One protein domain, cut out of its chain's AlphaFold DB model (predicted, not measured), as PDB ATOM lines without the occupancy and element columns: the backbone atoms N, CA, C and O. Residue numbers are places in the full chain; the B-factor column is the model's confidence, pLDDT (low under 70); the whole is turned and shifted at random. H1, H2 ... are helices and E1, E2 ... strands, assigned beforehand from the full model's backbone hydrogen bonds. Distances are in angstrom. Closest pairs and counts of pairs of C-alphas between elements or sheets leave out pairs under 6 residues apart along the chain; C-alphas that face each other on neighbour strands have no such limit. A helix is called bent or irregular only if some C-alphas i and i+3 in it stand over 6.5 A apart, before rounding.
ATOM      1  N   TYR A  11      76.887  88.230  69.661       94.88
ATOM      2  CA  TYR A  11      77.807  89.251  70.155       94.88
ATOM      3  C   TYR A  11      77.599  90.581  69.431       94.88
ATOM      4  O   TYR A  11      77.206  90.621  68.260       94.88
ATOM      5  N   ASP A  12      77.834  91.675  70.151       94.19
ATOM      6  CA  ASP A  12      77.828  93.024  69.598       94.19
ATOM      7  C   ASP A  12      79.165  93.355  68.909       94.19
ATOM      8  O   ASP A  12      80.117  92.570  68.918       94.19
ATOM      9  N   ARG A  13      79.250  94.547  68.308       93.25
ATOM     10  CA  ARG A  13      80.445  94.998  67.573       93.25
ATOM     11  C   ARG A  13      81.692  95.192  68.446       93.25
ATOM     12  O   ARG A  13      82.780  95.362  67.912       93.25
ATOM     13  N   TYR A  14      81.529  95.238  69.765       91.81
ATOM     14  CA  TYR A  14      82.614  95.385  70.733       91.81
ATOM     15  C   TYR A  14      83.017  94.039  71.344       91.81
ATOM     16  O   TYR A  14      83.968  93.976  72.117       91.81
ATOM     17  N   GLY A  15      82.319  92.952  70.999       91.12
ATOM     18  CA  GLY A  15      82.525  91.629  71.577       91.12
ATOM     19  C   GLY A  15      81.836  91.424  72.927       91.12
ATOM     20  O   GLY A  15      82.173  90.462  73.616       91.12
ATOM     21  N   GLY A  16      80.896  92.294  73.306       94.00
ATOM     22  CA  GLY A  16      79.963  92.069  74.409       94.00
ATOM     23  C   GLY A  16      78.857  91.085  74.017       94.00
ATOM     24  O   GLY A  16      78.559  90.904  72.835       94.00
ATOM     25  N   LEU A  17      78.254  90.420  75.004       95.38
ATOM     26  CA  LEU A  17      77.169  89.465  74.761       95.38
ATOM     27  C   LEU A  17      75.829  90.201  74.643       95.38
ATOM     28  O   LEU A  17      75.402  90.882  75.575       95.38
ATOM     29  N   VAL A  18      75.107  89.991  73.541       94.81
ATOM     30  CA  VAL A  18      73.771  90.577  73.362       94.81
ATOM     31  C   VAL A  18      72.751  89.808  74.200       94.81
ATOM     32  O   VAL A  18      72.434  88.657  73.908       94.81
ATOM     33  N   SER A  19      72.191  90.443  75.232       92.50
ATOM     34  CA  SER A  19      71.320  89.753  76.195       92.50
ATOM     35  C   SER A  19      69.903  89.458  75.695       92.50
ATOM     36  O   SER A  19      69.245  88.547  76.205       92.50
ATOM     37  N   TYR A  20      69.421  90.174  74.677       90.38
ATOM     38  CA  TYR A  20      68.121  89.930  74.054       90.38
ATOM     39  C   TYR A  20      68.131  90.315  72.571       90.38
ATOM     40  O   TYR A  20      68.597  91.393  72.202       90.38
ATOM     41  N   ILE A  21      67.570  89.444  71.728       88.44
ATOM     42  CA  ILE A  21      67.430  89.679  70.287       88.44
ATOM     43  C   ILE A  21      65.974  90.033  69.996       88.44
ATOM     44  O   ILE A  21      65.077  89.198  70.148       88.44
ATOM     45  N   VAL A  22      65.735  91.270  69.567       83.44
ATOM     46  CA  VAL A  22      64.442  91.682  69.001       83.44
ATOM     47  C   VAL A  22      64.428  91.288  67.522       83.44
ATOM     48  O   VAL A  22      65.473  91.306  66.881       83.44
ATOM     49  N   SER A  23      63.274  90.924  66.963       67.62
ATOM     50  CA  SER A  23      63.147  90.264  65.649       67.62
ATOM     51  C   SER A  23      63.705  91.025  64.431       67.62
ATOM     52  O   SER A  23      63.737  90.436  63.364       67.62
ATOM     53  N   ASN A  24      64.204  92.257  64.588       62.38
ATOM     54  CA  ASN A  24      64.878  93.065  63.559       62.38
ATOM     55  C   ASN A  24      66.124  93.803  64.112       62.38
ATOM     56  O   ASN A  24      66.470  94.887  63.643       62.38
ATOM     57  N   ALA A  25      66.741  93.307  65.188       59.75
ATOM     58  CA  ALA A  25      67.683  94.105  65.967       59.75
ATOM     59  C   ALA A  25      69.089  94.189  65.341       59.75
ATOM     60  O   ALA A  25      69.782  93.187  65.180       59.75
ATOM     61  N   SER A  26      69.521  95.424  65.071       64.75
ATOM     62  CA  SER A  26      70.847  95.833  64.580       64.75
ATOM     63  C   SER A  26      71.983  95.691  65.602       64.75
ATOM     64  O   SER A  26      73.122  96.052  65.317       64.75
ATOM     65  N   ASN A  27      71.683  95.214  66.811       81.25
ATOM     66  CA  ASN A  27      72.647  95.104  67.904       81.25
ATOM     67  C   ASN A  27      73.448  93.794  67.877       81.25
ATOM     68  O   ASN A  27      74.489  93.724  68.525       81.25
ATOM     69  N   VAL A  28      72.994  92.777  67.134       89.06
ATOM     70  CA  VAL A  28      73.789  91.573  66.874       89.06
ATOM     71  C   VAL A  28      74.724  91.860  65.708       89.06
ATOM     72  O   VAL A  28      74.277  92.026  64.576       89.06
ATOM     73  N   HIS A  29      76.020  91.915  65.994       90.38
ATOM     74  CA  HIS A  29      77.050  92.045  64.974       90.38
ATOM     75  C   HIS A  29      77.403  90.681  64.383       90.38
ATOM     76  O   HIS A  29      77.483  90.535  63.166       90.38
ATOM     77  N   GLU A  30      77.562  89.671  65.239       94.00
ATOM     78  CA  GLU A  30      77.934  88.328  64.810       94.00
ATOM     79  C   GLU A  30      77.432  87.237  65.761       94.00
ATOM     80  O   GLU A  30      77.133  87.471  66.934       94.00
ATOM     81  N   TRP A  31      77.359  86.013  65.239       94.75
ATOM     82  CA  TRP A  31      77.087  84.807  66.013       94.75
ATOM     83  C   TRP A  31      78.366  83.989  66.127       94.75
ATOM     84  O   TRP A  31      78.848  83.464  65.123       94.75
ATOM     85  N   ARG A  32      78.881  83.839  67.346       94.12
ATOM     86  CA  ARG A  32      80.100  83.068  67.620       94.12
ATOM     87  C   ARG A  32      79.753  81.688  68.156       94.12
ATOM     88  O   ARG A  32      78.694  81.508  68.765       94.12
ATOM     89  N   GLU A  33      80.645  80.724  67.946       94.12
ATOM     90  CA  GLU A  33      80.583  79.440  68.648       94.12
ATOM     91  C   GLU A  33      80.619  79.675  70.161       94.12
ATOM     92  O   GLU A  33      81.338  80.540  70.659       94.12
ATOM     93  N   ASN A  34      79.806  78.928  70.902       93.81
ATOM     94  CA  ASN A  34      79.707  79.067  72.348       93.81
ATOM     95  C   ASN A  34      80.799  78.251  73.049       93.81
ATOM     96  O   ASN A  34      80.540  77.213  73.668       93.81
ATOM     97  N   THR A  35      82.031  78.720  72.912       89.75
ATOM     98  CA  THR A  35      83.201  78.174  73.594       89.75
ATOM     99  C   THR A  35      83.417  78.895  74.924       89.75
ATOM    100  O   THR A  35      83.216  80.113  74.992       89.75
ATOM    101  N   PRO A  36      83.823  78.188  75.996       90.94
ATOM    102  CA  PRO A  36      84.291  78.849  77.204       90.94
ATOM    103  C   PRO A  36      85.421  79.834  76.906       90.94
ATOM    104  O   PRO A  36      86.246  79.579  76.031       90.94
ATOM    105  N   PHE A  37      85.463  80.935  77.648       86.19
ATOM    106  CA  PHE A  37      86.493  81.953  77.511       86.19
ATOM    107  C   PHE A  37      86.991  82.412  78.890       86.19
ATOM    108  O   PHE A  37      86.179  82.550  79.812       86.19
ATOM    109  N   PRO A  38      88.304  82.641  79.048       87.19
ATOM    110  CA  PRO A  38      88.871  83.171  80.278       87.19
ATOM    111  C   PRO A  38      88.703  84.693  80.282       87.19
ATOM    112  O   PRO A  38      89.009  85.356  79.291       87.19
ATOM    113  N   GLU A  39      88.199  85.267  81.370       87.62
ATOM    114  CA  GLU A  39      88.105  86.723  81.494       87.62
ATOM    115  C   GLU A  39      88.026  87.146  82.962       87.62
ATOM    116  O   GLU A  39      87.336  86.517  83.767       87.62
ATOM    117  N   MET A  40      88.660  88.272  83.287       90.50
ATOM    118  CA  MET A  40      88.414  88.958  84.548       90.50
ATOM    119  C   MET A  40      87.244  89.925  84.378       90.50
ATOM    120  O   MET A  40      87.313  90.887  83.610       90.50
ATOM    121  N   LEU A  41      86.170  89.682  85.121       94.19
ATOM    122  CA  LEU A  41      84.960  90.489  85.080       94.19
ATOM    123  C   LEU A  41      84.753  91.245  86.387       94.19
ATOM    124  O   LEU A  41      84.784  90.659  87.467       94.19
ATOM    125  N   LEU A  42      84.470  92.540  86.280       96.81
ATOM    126  CA  LEU A  42      84.049  93.385  87.391       96.81
ATOM    127  C   LEU A  42      82.524  93.476  87.418       96.81
ATOM    128  O   LEU A  42      81.903  93.837  86.418       96.81
ATOM    129  N   LEU A  43      81.916  93.201  88.568       97.44
ATOM    130  CA  LEU A  43      80.506  93.475  88.803       97.44
ATOM    131  C   LEU A  43      80.285  94.991  88.848       97.44
ATOM    132  O   LEU A  43      80.731  95.660  89.778       97.44
ATOM    133  N   THR A  44      79.577  95.532  87.859       97.50
ATOM    134  CA  THR A  44      79.350  96.981  87.727       97.50
ATOM    135  C   THR A  44      77.925  97.409  88.048       97.50
ATOM    136  O   THR A  44      77.672  98.601  88.206       97.50
ATOM    137  N   GLY A  45      76.981  96.474  88.168       96.75
ATOM    138  CA  GLY A  45      75.625  96.813  88.583       96.75
ATOM    139  C   GLY A  45      74.614  95.694  88.400       96.75
ATOM    140  O   GLY A  45      74.955  94.516  88.285       96.75
ATOM    141  N   THR A  46      73.347  96.088  88.377       96.88
ATOM    142  CA  THR A  46      72.213  95.209  88.098       96.88
ATOM    143  C   THR A  46      71.291  95.852  87.074       96.88
ATOM    144  O   THR A  46      71.147  97.072  87.018       96.88
ATOM    145  N   THR A  47      70.645  95.024  86.262       93.19
ATOM    146  CA  THR A  47      69.590  95.441  85.337       93.19
ATOM    147  C   THR A  47      68.301  94.721  85.693       93.19
ATOM    148  O   THR A  47      68.297  93.550  86.080       93.19
ATOM    149  N   ARG A  48      67.171  95.423  85.585       90.62
ATOM    150  CA  ARG A  48      65.846  94.859  85.845       90.62
ATOM    151  C   ARG A  48      64.929  95.154  84.671       90.62
ATOM    152  O   ARG A  48      64.594  96.302  84.411       90.62
ATOM    153  N   GLY A  49      64.521  94.100  83.975       84.50
ATOM    154  CA  GLY A  49      63.425  94.144  83.014       84.50
ATOM    155  C   GLY A  49      62.103  93.727  83.656       84.50
ATOM    156  O   GLY A  49      62.058  93.315  84.816       84.50
ATOM    157  N   MET A  50      61.024  93.758  82.869       81.31
ATOM    158  CA  MET A  50      59.697  93.305  83.321       81.31
ATOM    159  C   MET A  50      59.682  91.836  83.772       81.31
ATOM    160  O   MET A  50      58.889  91.472  84.631       81.31
ATOM    161  N   SER A  51      60.549  90.992  83.201       79.94
ATOM    162  CA  SER A  51      60.529  89.537  83.405       79.94
ATOM    163  C   SER A  51      61.779  88.954  84.069       79.94
ATOM    164  O   SER A  51      61.811  87.753  84.332       79.94
ATOM    165  N   ALA A  52      62.818  89.754  84.333       82.06
ATOM    166  CA  ALA A  52      64.049  89.260  84.950       82.06
ATOM    167  C   ALA A  52      64.896  90.384  85.557       82.06
ATOM    168  O   ALA A  52      64.975  91.479  84.999       82.06
ATOM    169  N   ALA A  53      65.587  90.067  86.652       91.94
ATOM    170  CA  ALA A  53      66.720  90.833  87.162       91.94
ATOM    171  C   ALA A  53      68.032  90.107  86.825       91.94
ATOM    172  O   ALA A  53      68.092  88.870  86.840       91.94
ATOM    173  N   ARG A  54      69.069  90.872  86.489       95.50
ATOM    174  CA  ARG A  54      70.388  90.378  86.084       95.50
ATOM    175  C   ARG A  54      71.490  91.197  86.737       95.50
ATOM    176  O   ARG A  54      71.276  92.343  87.122       95.50
ATOM    177  N   PHE A  55      72.661  90.592  86.838       97.81
ATOM    178  CA  PHE A  55      73.895  91.269  87.210       97.81
ATOM    179  C   PHE A  55      74.654  91.673  85.950       97.81
ATOM    180  O   PHE A  55      74.746  90.876  85.013       97.81
ATOM    181  N   THR A  56      75.193  92.887  85.941       97.81
ATOM    182  CA  THR A  56      75.985  93.423  84.831       97.81
ATOM    183  C   THR A  56      77.456  93.347  85.180       97.81
ATOM    184  O   THR A  56      77.891  93.860  86.211       97.81
ATOM    185  N   TRP A  57      78.210  92.724  84.290       98.06
ATOM    186  CA  TRP A  57      79.632  92.484  84.412       98.06
ATOM    187  C   TRP A  57      80.363  93.203  83.289       98.06
ATOM    188  O   TRP A  57      79.910  93.183  82.144       98.06
ATOM    189  N   SER A  58      81.492  93.820  83.607       96.31
ATOM    190  CA  SER A  58      82.330  94.523  82.638       96.31
ATOM    191  C   SER A  58      83.710  93.884  82.583       96.31
ATOM    192  O   SER A  58      84.316  93.630  83.623       96.31
ATOM    193  N   ALA A  59      84.200  93.634  81.373       92.62
ATOM    194  CA  ALA A  59      85.568  93.195  81.134       92.62
ATOM    195  C   ALA A  59      86.481  94.377  80.801       92.62
ATOM    196  O   ALA A  59      86.038  95.504  80.543       92.62
ATOM    197  N   SER A  60      87.773  94.082  80.698       81.75
ATOM    198  CA  SER A  60      88.716  94.970  80.027       81.75
ATOM    199  C   SER A  60      88.268  95.247  78.575       81.75
ATOM    200  O   SER A  60      87.721  94.377  77.882       81.75
ATOM    201  N   GLY A  61      88.446  96.489  78.114       83.56
ATOM    202  CA  GLY A  61      88.072  96.905  76.754       83.56
ATOM    203  C   GLY A  61      86.594  97.272  76.553       83.56
ATOM    204  O   GLY A  61      86.156  97.398  75.414       83.56
ATOM    205  N   GLY A  62      85.816  97.451  77.627       86.38
ATOM    206  CA  GLY A  62      84.444  97.983  77.551       86.38
ATOM    207  C   GLY A  62      83.370  96.967  77.147       86.38
ATOM    208  O   GLY A  62      82.209  97.336  76.975       86.38
ATOM    209  N   ARG A  63      83.732  95.684  77.023       94.50
ATOM    210  CA  ARG A  63      82.779  94.588  76.806       94.50
ATOM    211  C   ARG A  63      81.920  94.402  78.047       94.50
ATOM    212  O   ARG A  63      82.440  94.360  79.163       94.50
ATOM    213  N   THR A  64      80.619  94.243  77.840       95.88
ATOM    214  CA  THR A  64      79.669  93.985  78.922       95.88
ATOM    215  C   THR A  64      78.987  92.636  78.747       95.88
ATOM    216  O   THR A  64      78.783  92.141  77.635       95.88
ATOM    217  N   PHE A  65      78.659  92.025  79.879       97.25
ATOM    218  CA  PHE A  65      78.010  90.729  79.961       97.25
ATOM    219  C   PHE A  65      76.921  90.772  81.029       97.25
ATOM    220  O   PHE A  65      77.139  91.259  82.137       97.25
ATOM    221  N   GLU A  66      75.745  90.232  80.722       97.19
ATOM    222  CA  GLU A  66      74.688  90.056  81.719       97.19
ATOM    223  C   GLU A  66      74.691  88.624  82.258       97.19
ATOM    224  O   GLU A  66      74.878  87.662  81.515       97.19
ATOM    225  N   MET A  67      74.431  88.463  83.550       97.75
ATOM    226  CA  MET A  67      74.310  87.168  84.216       97.75
ATOM    227  C   MET A  67      72.952  87.059  84.896       97.75
ATOM    228  O   MET A  67      72.514  87.977  85.591       97.75
ATOM    229  N   PHE A  68      72.273  85.924  84.728       96.12
ATOM    230  CA  PHE A  68      71.020  85.686  85.441       96.12
ATOM    231  C   PHE A  68      71.286  85.464  86.933       96.12
ATOM    232  O   PHE A  68      72.257  84.811  87.308       96.12
ATOM    233  N   MET A  69      70.370  85.930  87.787       94.81
ATOM    234  CA  MET A  69      70.467  85.774  89.248       94.81
ATOM    235  C   MET A  69      70.756  84.335  89.698       94.81
ATOM    236  O   MET A  69      71.563  84.116  90.592       94.81
ATOM    237  N   THR A  70      70.132  83.342  89.063       92.62
ATOM    238  CA  THR A  70      70.344  81.927  89.404       92.62
ATOM    239  C   THR A  70      71.770  81.449  89.156       92.62
ATOM    240  O   THR A  70      72.227  80.546  89.841       92.62
ATOM    241  N   ASP A  71      72.461  82.021  88.171       96.00
ATOM    242  CA  ASP A  71      73.846  81.659  87.863       96.00
ATOM    243  C   ASP A  71      74.834  82.482  88.691       96.00
ATOM    244  O   ASP A  71      75.945  82.031  88.936       96.00
ATOM    245  N   ALA A  72      74.412  83.639  89.206       95.38
ATOM    246  CA  ALA A  72      75.179  84.366  90.211       95.38
ATOM    247  C   ALA A  72      75.259  83.599  91.541       95.38
ATOM    248  O   ALA A  72      76.297  83.624  92.188       95.38
ATOM    249  N   VAL A  73      74.208  82.869  91.937       94.62
ATOM    250  CA  VAL A  73      74.275  81.972  93.109       94.62
ATOM    251  C   VAL A  73      75.316  80.871  92.892       94.62
ATOM    252  O   VAL A  73      76.120  80.603  93.780       94.62
ATOM    253  N   ASP A  74      75.324  80.265  91.702       92.38
ATOM    254  CA  ASP A  74      76.305  79.246  91.310       92.38
ATOM    255  C   ASP A  74      77.729  79.813  91.337       92.38
ATOM    256  O   ASP A  74      78.630  79.214  91.917       92.38
ATOM    257  N   LEU A  75      77.910  81.024  90.804       94.12
ATOM    258  CA  LEU A  75      79.175  81.743  90.853       94.12
ATOM    259  C   LEU A  75      79.650  81.972  92.292       94.12
ATOM    260  O   LEU A  75      80.772  81.615  92.623       94.12
ATOM    261  N   LEU A  76      78.806  82.552  93.145       92.19
ATOM    262  CA  LEU A  76      79.161  82.886  94.529       92.19
ATOM    263  C   LEU A  76      79.463  81.648  95.380       92.19
ATOM    264  O   LEU A  76      80.181  81.749  96.368       92.19
ATOM    265  N   THR A  77      78.902  80.498  95.006       89.69
ATOM    266  CA  THR A  77      79.088  79.235  95.726       89.69
ATOM    267  C   THR A  77      80.334  78.486  95.258       89.69
ATOM    268  O   THR A  77      80.996  77.846  96.068       89.69
ATOM    269  N   ASN A  78      80.642  78.543  93.958       84.00
ATOM    270  CA  ASN A  78      81.624  77.652  93.339       84.00
ATOM    271  C   ASN A  78      82.881  78.352  92.812       84.00
ATOM    272  O   ASN A  78      83.892  77.681  92.615       84.00
ATOM    273  N   ALA A  79      82.855  79.664  92.569       80.81
ATOM    274  CA  ALA A  79      84.048  80.364  92.111       80.81
ATOM    275  C   ALA A  79      85.025  80.592  93.266       80.81
ATOM    276  O   ALA A  79      84.663  81.046  94.350       80.81
ATOM    277  N   THR A  80      86.291  80.298  93.000       76.25
ATOM    278  CA  THR A  80      87.382  80.374  93.979       76.25
ATOM    279  C   THR A  80      88.113  81.717  93.942       76.25
ATOM    280  O   THR A  80      88.728  82.109  94.930       76.25
ATOM    281  N   ASN A  81      87.984  82.462  92.840       80.94
ATOM    282  CA  ASN A  81      88.724  83.697  92.568       80.94
ATOM    283  C   ASN A  81      87.807  84.930  92.549       80.94
ATOM    284  O   ASN A  81      87.770  85.674  91.568       80.94
ATOM    285  N   ILE A  82      87.040  85.140  93.623       86.19
ATOM    286  CA  ILE A  82      86.216  86.344  93.810       86.19
ATOM    287  C   ILE A  82      86.937  87.308  94.751       86.19
ATOM    288  O   ILE A  82      87.216  86.977  95.903       86.19
ATOM    289  N   PHE A  83      87.178  88.538  94.300       87.25
ATOM    290  CA  PHE A  83      87.782  89.576  95.126       87.25
ATOM    291  C   PHE A  83      87.188  90.952  94.829       87.25
ATOM    292  O   PHE A  83      87.275  91.453  93.713       87.25
ATOM    293  N   LYS A  84      86.592  91.591  95.848       90.12
ATOM    294  CA  LYS A  84      86.035  92.960  95.774       90.12
ATOM    295  C   LYS A  84      85.135  93.204  94.547       90.12
ATOM    296  O   LYS A  84      85.254  94.218  93.868       90.12
ATOM    297  N   GLY A  85      84.248  92.254  94.249       88.69
ATOM    298  CA  GLY A  85      83.337  92.333  93.100       88.69
ATOM    299  C   GLY A  85      83.981  92.022  91.745       88.69
ATOM    300  O   GLY A  85      83.280  92.021  90.742       88.69
ATOM    301  N   SER A  86      85.282  91.729  91.705       90.50
ATOM    302  CA  SER A  86      85.967  91.188  90.530       90.50
ATOM    303  C   SER A  86      86.030  89.669  90.607       90.50
ATOM    304  O   SER A  86      86.179  89.108  91.695       90.50
ATOM    305  N   VAL A  87      85.928  89.011  89.458       90.12
ATOM    306  CA  VAL A  87      86.012  87.558  89.336       90.12
ATOM    307  C   VAL A  87      86.868  87.199  88.131       90.12
ATOM    308  O   VAL A  87      86.534  87.583  87.013       90.12
ATOM    309  N   ASP A  88      87.944  86.450  88.363       87.12
ATOM    310  CA  ASP A  88      88.829  85.924  87.317       87.12
ATOM    311  C   ASP A  88      88.622  84.412  87.162       87.12
ATOM    312  O   ASP A  88      89.032  83.619  88.014       87.12
ATOM    313  N   THR A  89      87.900  84.012  86.116       87.19
ATOM    314  CA  THR A  89      87.526  82.611  85.880       87.19
ATOM    315  C   THR A  89      87.121  82.380  84.422       87.19
ATOM    316  O   THR A  89      87.246  83.250  83.558       87.19
ATOM    317  N   TRP A  90      86.638  81.173  84.147       87.44
ATOM    318  CA  TRP A  90      86.100  80.770  82.863       87.44
ATOM    319  C   TRP A  90      84.606  81.022  82.776       87.44
ATOM    320  O   TRP A  90      83.809  80.537  83.584       87.44
ATOM    321  N   TRP A  91      84.220  81.703  81.711       93.94
ATOM    322  CA  TRP A  91      82.842  82.045  81.419       93.94
ATOM    323  C   TRP A  91      82.364  81.291  80.194       93.94
ATOM    324  O   TRP A  91      83.131  80.974  79.291       93.94
ATOM    325  N   ILE A  92      81.069  81.018  80.136       95.38
ATOM    326  CA  ILE A  92      80.422  80.513  78.928       95.38
ATOM    327  C   ILE A  92      79.053  81.168  78.782       95.38
ATOM    328  O   ILE A  92      78.358  81.418  79.776       95.38
ATOM    329  N   ALA A  93      78.648  81.445  77.542       96.75
ATOM    330  CA  ALA A  93      77.314  81.950  77.290       96.75
ATOM    331  C   ALA A  93      76.265  80.850  77.513       96.75
ATOM    332  O   ALA A  93      76.473  79.645  77.330       96.75
ATOM    333  N   GLN A  94      75.082  81.280  77.912       95.88
ATOM    334  CA  GLN A  94      73.924  80.435  78.124       95.88
ATOM    335  C   GLN A  94      72.659  81.169  77.697       95.88
ATOM    336  O   GLN A  94      72.591  82.398  77.675       95.88
ATOM    337  N   LYS A  95      71.631  80.385  77.381       94.12
ATOM    338  CA  LYS A  95      70.334  80.886  76.939       94.12
ATOM    339  C   LYS A  95      69.243  80.435  77.897       94.12
ATOM    340  O   LYS A  95      69.184  79.265  78.271       94.12
ATOM    341  N   ARG A  96      68.344  81.355  78.247       91.19
ATOM    342  CA  ARG A  96      67.133  81.088  79.033       91.19
ATOM    343  C   ARG A  96      65.938  81.770  78.374       91.19
ATOM    344  O   ARG A  96      65.812  82.998  78.373       91.19
ATOM    345  N   GLY A  97      65.065  80.964  77.771       90.19
ATOM    346  CA  GLY A  97      63.991  81.466  76.915       90.19
ATOM    347  C   GLY A  97      64.560  82.245  75.725       90.19
ATOM    348  O   GLY A  97      65.361  81.713  74.959       90.19
ATOM    349  N   LYS A  98      64.164  83.515  75.583       90.38
ATOM    350  CA  LYS A  98      64.676  84.428  74.543       90.38
ATOM    351  C   LYS A  98      65.919  85.226  74.962       90.38
ATOM    352  O   LYS A  98      66.454  85.965  74.144       90.38
ATOM    353  N   ASN A  99      66.361  85.095  76.212       92.62
ATOM    354  CA  ASN A  99      67.458  85.887  76.759       92.62
ATOM    355  C   ASN A  99      68.770  85.102  76.749       92.62
ATOM    356  O   ASN A  99      68.768  83.883  76.948       92.62
ATOM    357  N   TYR A 100      69.874  85.825  76.612       95.00
ATOM    358  CA  TYR A 100      71.235  85.323  76.733       95.00
ATOM    359  C   TYR A 100      71.915  85.955  77.945       95.00
ATOM    360  O   TYR A 100      71.583  87.066  78.357       95.00
ATOM    361  N   GLY A 101      72.855  85.222  78.521       96.00
ATOM    362  CA  GLY A 101      73.707  85.694  79.600       96.00
ATOM    363  C   GLY A 101      74.940  84.814  79.735       96.00
ATOM    364  O   GLY A 101      75.059  83.805  79.043       96.00
ATOM    365  N   ILE A 102      75.841  85.170  80.637       97.56
ATOM    366  CA  ILE A 102      77.002  84.353  80.994       97.56
ATOM    367  C   ILE A 102      76.730  83.521  82.250       97.56
ATOM    368  O   ILE A 102      75.760  83.753  82.980       97.56
ATOM    369  N   ARG A 103      77.575  82.520  82.477       96.69
ATOM    370  CA  ARG A 103      77.693  81.754  83.725       96.69
ATOM    371  C   ARG A 103      79.118  81.241  83.883       96.69
ATOM    372  O   ARG A 103      79.862  81.210  82.902       96.69
ATOM    373  N   LEU A 104      79.432  80.762  85.083       94.44
ATOM    374  CA  LEU A 104      80.631  79.972  85.331       94.44
ATOM    375  C   LEU A 104      80.647  78.739  84.410       94.44
ATOM    376  O   LEU A 104      79.634  78.035  84.260       94.44
ATOM    377  N   ALA A 105      81.776  78.501  83.747       90.50
ATOM    378  CA  ALA A 105      81.984  77.303  82.950       90.50
ATOM    379  C   ALA A 105      82.144  76.086  83.874       90.50
ATOM    380  O   ALA A 105      82.882  76.111  84.853       90.50
ATOM    381  N   THR A 106      81.444  74.999  83.564       87.00
ATOM    382  CA  THR A 106      81.602  73.733  84.288       87.00
ATOM    383  C   THR A 106      82.762  72.938  83.702       87.00
ATOM    384  O   THR A 106      83.142  73.137  82.549       87.00
ATOM    385  N   GLN A 107      83.244  71.925  84.426       77.69
ATOM    386  CA  GLN A 107      84.246  70.999  83.883       77.69
ATOM    387  C   GLN A 107      83.833  70.378  82.541       77.69
ATOM    388  O   GLN A 107      84.673  70.166  81.673       77.69
ATOM    389  N   LYS A 108      82.539  70.095  82.342       80.00
ATOM    390  CA  LYS A 108      82.037  69.556  81.072       80.00
ATOM    391  C   LYS A 108      82.152  70.568  79.933       80.00
ATOM    392  O   LYS A 108      82.422  70.167  78.807       80.00
ATOM    393  N   ASP A 109      81.941  71.850  80.218       83.38
ATOM    394  CA  ASP A 109      82.103  72.907  79.219       83.38
ATOM    395  C   ASP A 109      83.580  73.042  78.830       83.38
ATOM    396  O   ASP A 109      83.911  73.087  77.648       83.38
TER     397      ASP A 109
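What this domain is: This is residues 11 to 109 of the 182 residues of an uncharacterized protein of Streptomyces sp. A0642 (UniProt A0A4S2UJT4). A single five-stranded sheet curls round into a small, nearly closed barrel, in which E4 and E3 face E5 and E6 across the strongly bent strand E2. H1 packs near E6 and E3 on one side of it, while E1 and part of the long unnamed stretch of residues 11 to 29 lie on the opposite side. The printed part has 99 residues and runs E1 E2 E3 E4 H1 E5 E6, mostly strand; the sheet's order is E4 E3 E2 E5 E6, all antiparallel. It is compact, with a radius of gyration of the C-alphas of 13.0 A and spans of 40 by 28 by 27 A.

Where its parts are: After residues 11 to 29, E1 covers residues 30 to 33, beginning at C-alpha 30 (77.934, 88.328, 64.810). E2, residues 37 to 48, is 25.7 A long and bends by 86 degrees at residue 40. E3 covers residues 53 to 58, E4 residues 64 to 68, and H1 residues 69 to 78, 14.4 A long. E5, residues 86 to 96, is 24.3 A long and bends by 91 degrees at residue 89. E6, residues 99 to 104, ends at C-alpha 104 (80.631, 79.972, 85.331).

How they stand to each other: The sheet is a folded sheet, bent back into two leaves that face each other, with E2 as the hinge. E2, E3 and E4 form a meander, each strand the antiparallel neighbour of the one before; N 44 and O 56 are 2.9 A apart, N 57 and O 65 2.8 A. E2 pairs with E5 through N 41 and O 87, 2.8 A. In the hairpin of E5 and E6, N 94 and O 101 are 2.8 A apart. The closest C-alphas of edge strands E4 and E6, Met 67 and Gly 101, are 4.9 A apart. H1 is on the sheet at a height of 8.0 A; its closest C-alpha pair with E6 is Asp 71 and Arg 103, 5.7 A. In H1, 5 of 6 O i to N i+4 pairs are within hydrogen-bond range. E1 pairs with no named strand.

The domain as a whole: The C-alphas of Asn 24 and Thr 80, the two farthest apart, are 39.9 A from each other. The printed part has no cut, and no link between named elements is long. The mean pLDDT of the printed part is 90.0, with residues 23 to 26 under 70.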